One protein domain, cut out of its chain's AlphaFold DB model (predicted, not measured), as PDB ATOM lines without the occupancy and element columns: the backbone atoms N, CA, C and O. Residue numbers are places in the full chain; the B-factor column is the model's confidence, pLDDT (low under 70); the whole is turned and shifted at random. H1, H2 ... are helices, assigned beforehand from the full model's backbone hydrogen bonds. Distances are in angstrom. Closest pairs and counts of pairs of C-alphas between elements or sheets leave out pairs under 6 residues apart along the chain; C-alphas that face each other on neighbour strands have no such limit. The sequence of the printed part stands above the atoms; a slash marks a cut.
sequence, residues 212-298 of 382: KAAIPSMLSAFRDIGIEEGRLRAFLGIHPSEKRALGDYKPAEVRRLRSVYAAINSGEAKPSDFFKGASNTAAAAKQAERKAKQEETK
ATOM      1  N   LYS A 212     249.096 201.744 346.676       80.38
ATOM      2  CA  LYS A 212     249.453 202.938 345.887       80.38
ATOM      3  C   LYS A 212     250.520 202.683 344.805       80.38
ATOM      4  O   LYS A 212     250.623 203.474 343.873       80.38
ATOM      5  N   ALA A 213     251.294 201.596 344.893       85.88
ATOM      6  CA  ALA A 213     252.294 201.221 343.888       85.88
ATOM      7  C   ALA A 213     251.717 200.398 342.716       85.88
ATOM      8  O   ALA A 213     252.409 200.177 341.721       85.88
ATOM      9  N   ALA A 214     250.451 199.972 342.793       83.38
ATOM     10  CA  ALA A 214     249.800 199.170 341.758       83.38
ATOM     11  C   ALA A 214     249.756 199.875 340.393       83.38
ATOM     12  O   ALA A 214     250.068 199.265 339.372       83.38
ATOM     13  N   ILE A 215     249.389 201.158 340.386       86.50
ATOM     14  CA  ILE A 215     249.263 201.969 339.169       86.50
ATOM     15  C   ILE A 215     250.621 202.180 338.479       86.50
ATOM     16  O   ILE A 215     250.737 201.819 337.308       86.50
ATOM     17  N   PRO A 216     251.670 202.701 339.151       88.56
ATOM     18  CA  PRO A 216     252.955 202.920 338.487       88.56
ATOM     19  C   PRO A 216     253.611 201.613 338.020       88.56
ATOM     20  O   PRO A 216     254.221 201.587 336.952       88.56
ATOM     21  N   SER A 217     253.452 200.513 338.768       89.19
ATOM     22  CA  SER A 217     253.951 199.196 338.348       89.19
ATOM     23  C   SER A 217     253.262 198.708 337.069       89.19
ATOM     24  O   SER A 217     253.938 198.276 336.135       89.19
ATOM     25  N   MET A 218     251.937 198.853 336.987       89.56
ATOM     26  CA  MET A 218     251.163 198.510 335.794       89.56
ATOM     27  C   MET A 218     251.572 199.360 334.583       89.56
ATOM     28  O   MET A 218     251.812 198.810 333.511       89.56
ATOM     29  N   LEU A 219     251.705 200.680 334.745       90.69
ATOM     30  CA  LEU A 219     252.143 201.570 333.661       90.69
ATOM     31  C   LEU A 219     253.549 201.208 333.162       90.69
ATOM     32  O   LEU A 219     253.787 201.197 331.955       90.69
ATOM     33  N   SER A 220     254.468 200.853 334.067       91.88
ATOM     34  CA  SER A 220     255.796 200.377 333.667       91.88
ATOM     35  C   SER A 220     255.719 199.078 332.866       91.88
ATOM     36  O   SER A 220     256.410 198.963 331.858       91.88
ATOM     37  N   ALA A 221     254.868 198.132 333.273       91.69
ATOM     38  CA  ALA A 221     254.699 196.863 332.568       91.69
ATOM     39  C   ALA A 221     254.149 197.057 331.142       91.69
ATOM     40  O   ALA A 221     254.614 196.407 330.209       91.69
ATOM     41  N   PHE A 222     253.216 197.992 330.945       91.94
ATOM     42  CA  PHE A 222     252.721 198.347 329.609       91.94
ATOM     43  C   PHE A 222     253.766 199.077 328.761       91.94
ATOM     44  O   PHE A 222     253.944 198.756 327.585       91.94
ATOM     45  N   ARG A 223     254.522 199.999 329.363       91.06
ATOM     46  CA  ARG A 223     255.645 200.662 328.688       91.06
ATOM     47  C   ARG A 223     256.696 199.652 328.236       91.06
ATOM     48  O   ARG A 223     257.254 199.797 327.152       91.06
ATOM     49  N   ASP A 224     256.939 198.613 329.034       89.50
ATOM     50  CA  ASP A 224     257.872 197.552 328.677       89.50
ATOM     51  C   ASP A 224     257.469 196.833 327.386       89.50
ATOM     52  O   ASP A 224     258.349 196.490 326.601       89.50
ATOM     53  N   ILE A 225     256.176 196.653 327.128       86.62
ATOM     54  CA  ILE A 225     255.664 196.048 325.888       86.62
ATOM     55  C   ILE A 225     255.375 197.082 324.786       86.62
ATOM     56  O   ILE A 225     254.729 196.759 323.796       86.62
ATOM     57  N   GLY A 226     255.862 198.321 324.936       86.81
ATOM     58  CA  GLY A 226     255.736 199.377 323.926       86.81
ATOM     59  C   GLY A 226     254.363 200.052 323.870       86.81
ATOM     60  O   GLY A 226     254.037 200.694 322.873       86.81
ATOM     61  N   ILE A 227     253.545 199.917 324.916       89.12
ATOM     62  CA  ILE A 227     252.218 200.535 324.995       89.12
ATOM     63  C   ILE A 227     252.296 201.782 325.877       89.12
ATOM     64  O   ILE A 227     252.577 201.708 327.072       89.12
ATOM     65  N   GLU A 228     252.039 202.938 325.271       88.25
ATOM     66  CA  GLU A 228     252.039 204.232 325.952       88.25
ATOM     67  C   GLU A 228     250.729 204.484 326.720       88.25
ATOM     68  O   GLU A 228     249.653 204.023 326.335       88.25
ATOM     69  N   GLU A 229     250.800 205.292 327.780       85.81
ATOM     70  CA  GLU A 229     249.655 205.657 328.615       85.81
ATOM     71  C   GLU A 229     248.495 206.301 327.834       85.81
ATOM     72  O   GLU A 229     247.329 206.017 328.119       85.81
ATOM     73  N   GLY A 230     248.782 207.107 326.805       85.06
ATOM     74  CA  GLY A 230     247.740 207.696 325.954       85.06
ATOM     75  C   GLY A 230     246.835 206.641 325.304       85.06
ATOM     76  O   GLY A 230     245.626 206.837 325.177       85.06
ATOM     77  N   ARG A 231     247.400 205.476 324.973       85.62
ATOM     78  CA  ARG A 231     246.678 204.353 324.370       85.62
ATOM     79  C   ARG A 231     245.857 203.571 325.393       85.62
ATOM     80  O   ARG A 231     244.749 203.143 325.079       85.62
ATOM     81  N   LEU A 232     246.357 203.450 326.623       87.69
ATOM     82  CA  LEU A 232     245.609 202.858 327.738       87.69
ATOM     83  C   LEU A 232     244.362 203.683 328.069       87.69
ATOM     84  O   LEU A 232     243.284 203.129 328.271       87.69
ATOM     85  N   ARG A 233     244.484 205.016 328.058       86.25
ATOM     86  CA  ARG A 233     243.347 205.930 328.246       86.25
ATOM     87  C   ARG A 233     242.306 205.787 327.142       86.25
ATOM     88  O   ARG A 233     241.122 205.679 327.450       86.25
ATOM     89  N   ALA A 234     242.747 205.710 325.886       84.75
ATOM     90  CA  ALA A 234     241.855 205.481 324.752       84.75
ATOM     91  C   ALA A 234     241.104 204.143 324.868       84.75
ATOM     92  O   ALA A 234     239.895 204.108 324.663       84.75
ATOM     93  N   PHE A 235     241.795 203.068 325.267       84.31
ATOM     94  CA  PHE A 235     241.182 201.754 325.504       84.31
ATOM     95  C   PHE A 235     240.115 201.786 326.606       84.31
ATOM     96  O   PHE A 235     239.067 201.158 326.487       84.31
ATOM     97  N   LEU A 236     240.349 202.558 327.668       84.62
ATOM     98  CA  LEU A 236     239.386 202.734 328.756       84.62
ATOM     99  C   LEU A 236     238.231 203.692 328.410       84.62
ATOM    100  O   LEU A 236     237.353 203.896 329.247       84.62
ATOM    101  N   GLY A 237     238.220 204.287 327.211       82.50
ATOM    102  CA  GLY A 237     237.231 205.291 326.807       82.50
ATOM    103  C   GLY A 237     237.409 206.649 327.496       82.50
ATOM    104  O   GLY A 237     236.497 207.472 327.476       82.50
ATOM    105  N   ILE A 238     238.570 206.897 328.110       81.75
ATOM    106  CA  ILE A 238     238.896 208.173 328.753       81.75
ATOM    107  C   ILE A 238     239.341 209.134 327.655       81.75
ATOM    108  O   ILE A 238     240.461 209.057 327.138       81.75
ATOM    109  N   HIS A 239     238.446 210.041 327.272       72.75
ATOM    110  CA  HIS A 239     238.751 211.029 326.248       72.75
ATOM    111  C   HIS A 239     239.764 212.066 326.763       72.75
ATOM    112  O   HIS A 239     239.708 212.449 327.932       72.75
ATOM    113  N   PRO A 240     240.642 212.611 325.896       64.81
ATOM    114  CA  PRO A 240     241.582 213.675 326.268       64.81
ATOM    115  C   PRO A 240     240.916 214.935 326.848       64.81
ATOM    116  O   PRO A 240     241.572 215.741 327.501       64.81
ATOM    117  N   SER A 241     239.616 215.115 326.595       59.94
ATOM    118  CA  SER A 241     238.782 216.195 327.124       59.94
ATOM    119  C   SER A 241     238.363 216.002 328.585       59.94
ATOM    120  O   SER A 241     237.936 216.958 329.232       59.94
ATOM    121  N   GLU A 242     238.453 214.783 329.117       68.88
ATOM    122  CA  GLU A 242     238.160 214.507 330.519       68.88
ATOM    123  C   GLU A 242     239.339 214.992 331.375       68.88
ATOM    124  O   GLU A 242     240.481 214.569 331.193       68.88
ATOM    125  N   LYS A 243     239.080 215.916 332.313       63.06
ATOM    126  CA  LYS A 243     240.094 216.532 333.191       63.06
ATOM    127  C   LYS A 243     240.616 215.560 334.268       63.06
ATOM    128  O   LYS A 243     240.602 215.887 335.452       63.06
ATOM    129  N   ARG A 244     241.059 214.361 333.888       72.75
ATOM    130  CA  ARG A 244     241.774 213.430 334.773       72.75
ATOM    131  C   ARG A 244     243.274 213.655 334.671       72.75
ATOM    132  O   ARG A 244     243.811 213.809 333.570       72.75
ATOM    133  N   ALA A 245     243.956 213.630 335.813       69.62
ATOM    134  CA  ALA A 245     245.412 213.647 335.847       69.62
ATOM    135  C   ALA A 245     245.988 212.375 335.205       69.62
ATOM    136  O   ALA A 245     245.346 211.321 335.161       69.62
ATOM    137  N   LEU A 246     247.201 212.489 334.672       66.25
ATOM    138  CA  LEU A 246     247.962 211.342 334.191       66.25
ATOM    139  C   LEU A 246     248.291 210.437 335.395       66.25
ATOM    140  O   LEU A 246     248.664 210.946 336.453       66.25
ATOM    141  N   GLY A 247     248.070 209.127 335.282       72.50
ATOM    142  CA  GLY A 247     248.172 208.195 336.413       72.50
ATOM    143  C   GLY A 247     246.971 208.148 337.373       72.50
ATOM    144  O   GLY A 247     246.995 207.353 338.311       72.50
ATOM    145  N   ASP A 248     245.911 208.935 337.160       82.75
ATOM    146  CA  ASP A 248     244.667 208.816 337.934       82.75
ATOM    147  C   ASP A 248     243.729 207.788 337.282       82.75
ATOM    148  O   ASP A 248     242.933 208.122 336.397       82.75
ATOM    149  N   TYR A 249     243.828 206.537 337.739       85.38
ATOM    150  CA  TYR A 249     242.970 205.422 337.332       85.38
ATOM    151  C   TYR A 249     242.121 204.930 338.500       85.38
ATOM    152  O   TYR A 249     242.607 204.772 339.625       85.38
ATOM    153  N   LYS A 250     240.850 204.621 338.231       89.00
ATOM    154  CA  LYS A 250     239.986 203.949 339.211       89.00
ATOM    155  C   LYS A 250     240.454 202.500 339.412       89.00
ATOM    156  O   LYS A 250     240.935 201.887 338.459       89.00
ATOM    157  N   PRO A 251     240.234 201.887 340.591       87.75
ATOM    158  CA  PRO A 251     240.595 200.484 340.825       87.75
ATOM    159  C   PRO A 251     240.050 199.521 339.759       87.75
ATOM    160  O   PRO A 251     240.793 198.689 339.240       87.75
ATOM    161  N   ALA A 252     238.803 199.729 339.326       87.75
ATOM    162  CA  ALA A 252     238.182 198.929 338.276       87.75
ATOM    163  C   ALA A 252     238.869 199.061 336.902       87.75
ATOM    164  O   ALA A 252     238.935 198.093 336.149       87.75
ATOM    165  N   GLU A 253     239.401 200.241 336.574       89.69
ATOM    166  CA  GLU A 253     240.149 200.486 335.333       89.69
ATOM    167  C   GLU A 253     241.516 199.791 335.383       89.69
ATOM    168  O   GLU A 253     241.911 199.120 334.432       89.69
ATOM    169  N   VAL A 254     242.202 199.867 336.526       89.62
ATOM    170  CA  VAL A 254     243.473 199.164 336.767       89.62
ATOM    171  C   VAL A 254     243.282 197.649 336.684       89.62
ATOM    172  O   VAL A 254     244.088 196.957 336.067       89.62
ATOM    173  N   ARG A 255     242.203 197.115 337.266       90.75
ATOM    174  CA  ARG A 255     241.865 195.689 337.182       90.75
ATOM    175  C   ARG A 255     241.664 195.236 335.736       90.75
ATOM    176  O   ARG A 255     242.255 194.235 335.334       90.75
ATOM    177  N   ARG A 256     240.887 195.992 334.950       89.00
ATOM    178  CA  ARG A 256     240.688 195.737 333.511       89.00
ATOM    179  C   ARG A 256     242.025 195.678 332.782       89.00
ATOM    180  O   ARG A 256     242.325 194.687 332.124       89.00
ATOM    181  N   LEU A 257     242.874 196.686 332.974       90.12
ATOM    182  CA  LEU A 257     244.200 196.737 332.357       90.12
ATOM    183  C   LEU A 257     245.108 195.575 332.790       90.12
ATOM    184  O   LEU A 257     245.824 195.026 331.957       90.12
ATOM    185  N   ARG A 258     245.055 195.137 334.054       90.25
ATOM    186  CA  ARG A 258     245.781 193.936 334.505       90.25
ATOM    187  C   ARG A 258     245.316 192.673 333.784       90.25
ATOM    188  O   ARG A 258     246.160 191.873 333.394       90.25
ATOM    189  N   SER A 259     244.007 192.508 333.579       88.31
ATOM    190  CA  SER A 259     243.470 191.347 332.857       88.31
ATOM    191  C   SER A 259     243.912 191.330 331.387       88.31
ATOM    192  O   SER A 259     244.333 190.292 330.883       88.31
ATOM    193  N   VAL A 260     243.936 192.498 330.734       90.12
ATOM    194  CA  VAL A 260     244.461 192.668 329.369       90.12
ATOM    195  C   VAL A 260     245.955 192.355 329.318       90.12
ATOM    196  O   VAL A 260     246.405 191.609 328.452       90.12
ATOM    197  N   TYR A 261     246.735 192.868 330.273       90.19
ATOM    198  CA  TYR A 261     248.164 192.570 330.357       90.19
ATOM    199  C   TYR A 261     248.422 191.070 330.547       90.19
ATOM    200  O   TYR A 261     249.334 190.526 329.929       90.19
ATOM    201  N   ALA A 262     247.625 190.391 331.378       88.56
ATOM    202  CA  ALA A 262     247.736 188.950 331.591       88.56
ATOM    203  C   ALA A 262     247.445 188.161 330.304       88.56
ATOM    204  O   ALA A 262     248.239 187.289 329.949       88.56
ATOM    205  N   ALA A 263     246.382 188.519 329.575       86.31
ATOM    206  CA  ALA A 263     246.057 187.921 328.279       86.31
ATOM    207  C   ALA A 263     247.211 188.098 327.279       86.31
ATOM    208  O   ALA A 263     247.687 187.117 326.709       86.31
ATOM    209  N   ILE A 264     247.761 189.314 327.169       88.69
ATOM    210  CA  ILE A 264     248.910 189.587 326.296       88.69
ATOM    211  C   ILE A 264     250.133 188.777 326.734       88.69
ATOM    212  O   ILE A 264     250.735 188.087 325.923       88.69
ATOM    213  N   ASN A 265     250.506 188.823 328.014       87.19
ATOM    214  CA  ASN A 265     251.712 188.172 328.533       87.19
ATOM    215  C   ASN A 265     251.645 186.636 328.462       87.19
ATOM    216  O   ASN A 265     252.685 185.994 328.336       87.19
ATOM    217  N   SER A 266     250.446 186.053 328.540       79.81
ATOM    218  CA  SER A 266     250.230 184.614 328.334       79.81
ATOM    219  C   SER A 266     250.393 184.182 326.870       79.81
ATOM    220  O   SER A 266     250.637 183.006 326.604       79.81
ATOM    221  N   GLY A 267     250.326 185.134 325.932       77.62
ATOM    222  CA  GLY A 267     250.331 184.879 324.494       77.62
ATOM    223  C   GLY A 267     248.963 184.481 323.937       77.62
ATOM    224  O   GLY A 267     248.884 184.148 322.766       77.62
ATOM    225  N   GLU A 268     247.897 184.520 324.744       74.56
ATOM    226  CA  GLU A 268     246.525 184.254 324.284       74.56
ATOM    227  C   GLU A 268     245.937 185.381 323.426       74.56
ATOM    228  O   GLU A 268     244.913 185.188 322.776       74.56
ATOM    229  N   ALA A 269     246.544 186.566 323.467       83.88
ATOM    230  CA  ALA A 269     246.125 187.720 322.695       83.88
ATOM    231  C   ALA A 269     247.329 188.591 322.330       83.88
ATOM    232  O   ALA A 269     248.330 188.656 323.053       83.88
ATOM    233  N   LYS A 270     247.219 189.305 321.216       87.25
ATOM    234  CA  LYS A 270     248.232 190.243 320.741       87.25
ATOM    235  C   LYS A 270     247.927 191.654 321.250       87.25
ATOM    236  O   LYS A 270     246.768 192.017 321.452       87.25
ATOM    237  N   PRO A 271     248.949 192.515 321.410       85.38
ATOM    238  CA  PRO A 271     248.735 193.937 321.680       85.38
ATOM    239  C   PRO A 271     247.810 194.611 320.663       85.38
ATOM    240  O   PRO A 271     247.035 195.488 321.030       85.38
ATOM    241  N   SER A 272     247.886 194.195 319.397       84.81
ATOM    242  CA  SER A 272     247.054 194.714 318.308       84.81
ATOM    243  C   SER A 272     245.565 194.383 318.462       84.81
ATOM    244  O   SER A 272     244.747 195.195 318.033       84.81
ATOM    245  N   ASP A 273     245.218 193.283 319.139       84.81
ATOM    246  CA  ASP A 273     243.826 192.864 319.369       84.81
ATOM    247  C   ASP A 273     243.098 193.786 320.355       84.81
ATOM    248  O   ASP A 273     241.889 193.968 320.273       84.81
ATOM    249  N   PHE A 274     243.836 194.391 321.291       81.94
ATOM    250  CA  PHE A 274     243.283 195.335 322.270       81.94
ATOM    251  C   PHE A 274     243.549 196.794 321.906       81.94
ATOM    252  O   PHE A 274     242.777 197.687 322.259       81.94
ATOM    253  N   PHE A 275     244.663 197.061 321.225       84.38
ATOM    254  CA  PHE A 275     245.138 198.408 320.961       84.38
ATOM    255  C   PHE A 275     245.439 198.589 319.471       84.38
ATOM    256  O   PHE A 275     246.524 198.262 318.986       84.38
ATOM    257  N   LYS A 276     244.491 199.193 318.743       74.06
ATOM    258  CA  LYS A 276     244.629 199.484 317.306       74.06
ATOM    259  C   LYS A 276     245.957 200.180 316.996       74.06
ATOM    260  O   LYS A 276     246.239 201.245 317.551       74.06
ATOM    261  N   GLY A 277     246.753 199.586 316.100       62.56
ATOM    262  CA  GLY A 277     248.052 200.100 315.639       62.56
ATOM    263  C   GLY A 277     249.231 199.887 316.603       62.56
ATOM    264  O   GLY A 277     250.202 200.644 316.540       62.56
ATOM    265  N   ALA A 278     249.132 198.969 317.572       60.59
ATOM    266  CA  ALA A 278     250.274 198.543 318.387       60.59
ATOM    267  C   ALA A 278     251.163 197.560 317.606       60.59
ATOM    268  O   ALA A 278     250.646 196.717 316.877       60.59
ATOM    269  N   SER A 279     252.492 197.668 317.742       57.31
ATOM    270  CA  SER A 279     253.417 196.732 317.094       57.31
ATOM    271  C   SER A 279     253.505 195.419 317.878       57.31
ATOM    272  O   SER A 279     253.637 195.410 319.103       57.31
ATOM    273  N   ASN A 280     253.447 194.291 317.168       64.06
ATOM    274  CA  ASN A 280     253.517 192.955 317.773       64.06
ATOM    275  C   ASN A 280     254.955 192.550 318.166       64.06
ATOM    276  O   ASN A 280     255.151 191.712 319.045       64.06
ATOM    277  N   THR A 281     255.968 193.179 317.565       58.62
ATOM    278  CA  THR A 281     257.393 192.828 317.692       58.62
ATOM    279  C   THR A 281     257.961 193.042 319.098       58.62
ATOM    280  O   THR A 281     258.697 192.193 319.599       58.62
ATOM    281  N   ALA A 282     257.589 194.128 319.786       60.47
ATOM    282  CA  ALA A 282     258.110 194.430 321.125       60.47
ATOM    283  C   ALA A 282     257.575 193.473 322.212       60.47
ATOM    284  O   ALA A 282     258.297 193.117 323.147       60.47
ATOM    285  N   ALA A 283     256.322 193.028 322.081       59.44
ATOM    286  CA  ALA A 283     255.709 192.079 323.009       59.44
ATOM    287  C   ALA A 283     256.231 190.647 322.801       59.44
ATOM    288  O   ALA A 283     256.506 189.955 323.782       59.44
ATOM    289  N   ALA A 284     256.434 190.229 321.548       60.19
ATOM    290  CA  ALA A 284     256.960 188.905 321.213       60.19
ATOM    291  C   ALA A 284     258.400 188.694 321.725       60.19
ATOM    292  O   ALA A 284     258.687 187.670 322.350       60.19
ATOM    293  N   ALA A 285     259.283 189.686 321.556       62.69
ATOM    294  CA  ALA A 285     260.676 189.608 322.010       62.69
ATOM    295  C   ALA A 285     260.798 189.449 323.541       62.69
ATOM    296  O   ALA A 285     261.524 188.584 324.031       62.69
ATOM    297  N   LYS A 286     260.023 190.218 324.320       65.50
ATOM    298  CA  LYS A 286     260.051 190.132 325.793       65.50
ATOM    299  C   LYS A 286     259.396 188.868 326.351       65.50
ATOM    300  O   LYS A 286     259.754 188.423 327.443       65.50
ATOM    301  N   GLN A 287     258.443 188.278 325.633       60.28
ATOM    302  CA  GLN A 287     257.868 186.985 326.014       60.28
ATOM    303  C   GLN A 287     258.867 185.842 325.831       60.28
ATOM    304  O   GLN A 287     258.933 184.966 326.695       60.28
ATOM    305  N   ALA A 288     259.670 185.875 324.764       64.88
ATOM    306  CA  ALA A 288     260.732 184.897 324.540       64.88
ATOM    307  C   ALA A 288     261.770 184.915 325.680       64.88
ATOM    308  O   ALA A 288     262.087 183.867 326.241       64.88
ATOM    309  N   GLU A 289     262.203 186.102 326.119       67.69
ATOM    310  CA  GLU A 289     263.147 186.249 327.241       67.69
ATOM    311  C   GLU A 289     262.588 185.753 328.591       67.69
ATOM    312  O   GLU A 289     263.321 185.205 329.416       67.69
ATOM    313  N   ARG A 290     261.284 185.933 328.847       66.00
ATOM    314  CA  ARG A 290     260.645 185.490 330.102       66.00
ATOM    315  C   ARG A 290     260.391 183.986 330.141       66.00
ATOM    316  O   ARG A 290     260.558 183.387 331.203       66.00
ATOM    317  N   LYS A 291     260.013 183.384 329.007       63.97
ATOM    318  CA  LYS A 291     259.850 181.926 328.884       63.97
ATOM    319  C   LYS A 291     261.192 181.208 329.072       63.97
ATOM    320  O   LYS A 291     261.242 180.256 329.843       63.97
ATOM    321  N   ALA A 292     262.279 181.748 328.514       66.00
ATOM    322  CA  ALA A 292     263.632 181.226 328.725       66.00
ATOM    323  C   ALA A 292     264.048 181.221 330.215       66.00
ATOM    324  O   ALA A 292     264.520 180.211 330.729       66.00
ATOM    325  N   LYS A 293     263.770 182.302 330.961       60.47
ATOM    326  CA  LYS A 293     264.056 182.370 332.412       60.47
ATOM    327  C   LYS A 293     263.205 181.428 333.278       60.47
ATOM    328  O   LYS A 293     263.627 181.036 334.367       60.47
ATOM    329  N   GLN A 294     261.998 181.076 332.835       53.75
ATOM    330  CA  GLN A 294     261.145 180.108 333.537       53.75
ATOM    331  C   GLN A 294     261.567 178.654 333.291       53.75
ATOM    332  O   GLN A 294     261.316 177.804 334.144       53.75
ATOM    333  N   GLU A 295     262.226 178.361 332.169       51.56
ATOM    334  CA  GLU A 295     262.812 177.040 331.915       51.56
ATOM    335  C   GLU A 295     264.112 176.829 332.705       51.56
ATOM    336  O   GLU A 295     264.271 175.772 333.315       51.56
ATOM    337  N   GLU A 296     264.974 177.846 332.821       51.38
ATOM    338  CA  GLU A 296     266.218 177.763 333.610       51.38
ATOM    339  C   GLU A 296     265.965 177.561 335.118       51.38
ATOM    340  O   GLU A 296     266.634 176.758 335.770       51.38
ATOM    341  N   THR A 297     264.931 178.201 335.675       42.31
ATOM    342  CA  THR A 297     264.556 178.048 337.098       42.31
ATOM    343  C   THR A 297     263.898 176.703 337.424       42.31
ATOM    344  O   THR A 297     263.829 176.320 338.589       42.31
ATOM    345  N   LYS A 298     263.453 175.947 336.412       43.16
ATOM    346  CA  LYS A 298     262.881 174.601 336.583       43.16
ATOM    347  C   LYS A 298     263.937 173.492 336.506       43.16
ATOM    348  O   LYS A 298     263.672 172.377 336.950       43.16
TER     349      LYS A 298
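This is residues 212 to 298 of the 382 residues of an uncharacterized protein of Candidatus Melainabacteria bacterium (UniProt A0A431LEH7). The longest helix, H5, is an arm that reaches out from a small body of helices, and its residues 291 to 298 stick out. In the body, H1 and H3 run side by side the same way, H2 is turned across their direction, short H4 is near H2, H3 and H5, and a long loop, residues 236 to 250, reaches to the end far from the tip of H5. The printed part has 87 residues with five named helices, H1 to H5 in order along the chain, and no named strand; the class is all helix. The whole is compact, with a radius of gyration of the C-alphas of 13.9 A, and spans 47 by 30 by 16 A, only just flat.

H5 is residues 281 to 298, 26.8 A from first to last C-alpha, from C-alpha 281 at (257.393, 192.828, 317.692) to C-alpha 298 at (262.881, 174.601, 336.583). H3 is residues 251 to 266, 22.4 A long. H1 is residues 214 to 224, 15.5 A long, beginning with C-alpha 214 at (249.800, 199.170, 341.758). H2 is residues 229 to 235, 9.8 A long, and H4 is residues 271 to 274, 5.7 A long.

H5 and H3 only just touch, with 3 pairs of C-alphas within 8 A, through residues 283 to 287 of H5 and 264 to 265 of H3. Their closest C-alphas, Asn 265 and Gln 287, are 6.8 A apart, and their lines are about perpendicular, at 75 degrees. Residues 254 to 261 of H3 touch H1, closest at the C-alphas of Ile 215 and Val 254, 6.9 A apart. These two helices run the same way at a steep tilt of 35.1 degrees, only just past shallow. H1 and H2 only just touch, with 3 pairs of C-alphas within 8 A, and only at the corner; their closest C-alphas, Leu 219 and Glu 229, are 7.0 A apart, and their lines are about perpendicular, at 82 degrees. H2 and H3 are close but not clearly touching, with the C-alphas of Leu 232 and Leu 257 closest at 7.8 A. H4 and H3 are also close but not clearly touching, with the C-alphas of Ile 264 and Pro 271 closest at 6.3 A. H1 and H5 are only just apart, at 8.2 A. Every O i to N i+4 pair is within hydrogen-bond range in H1, H2 and H3, and 12 of 14 are in H5; H4 is too short for such a pair.

The two C-alphas farthest apart, those of Ser 241 and Lys 298, are 49.0 A apart. The printed part has no cut. The link from H2 to H3, 15 residues, is long. The mean pLDDT of the printed part is 77.6; residues 240 to 243, 245 to 246 and 277 to 298 are under 70.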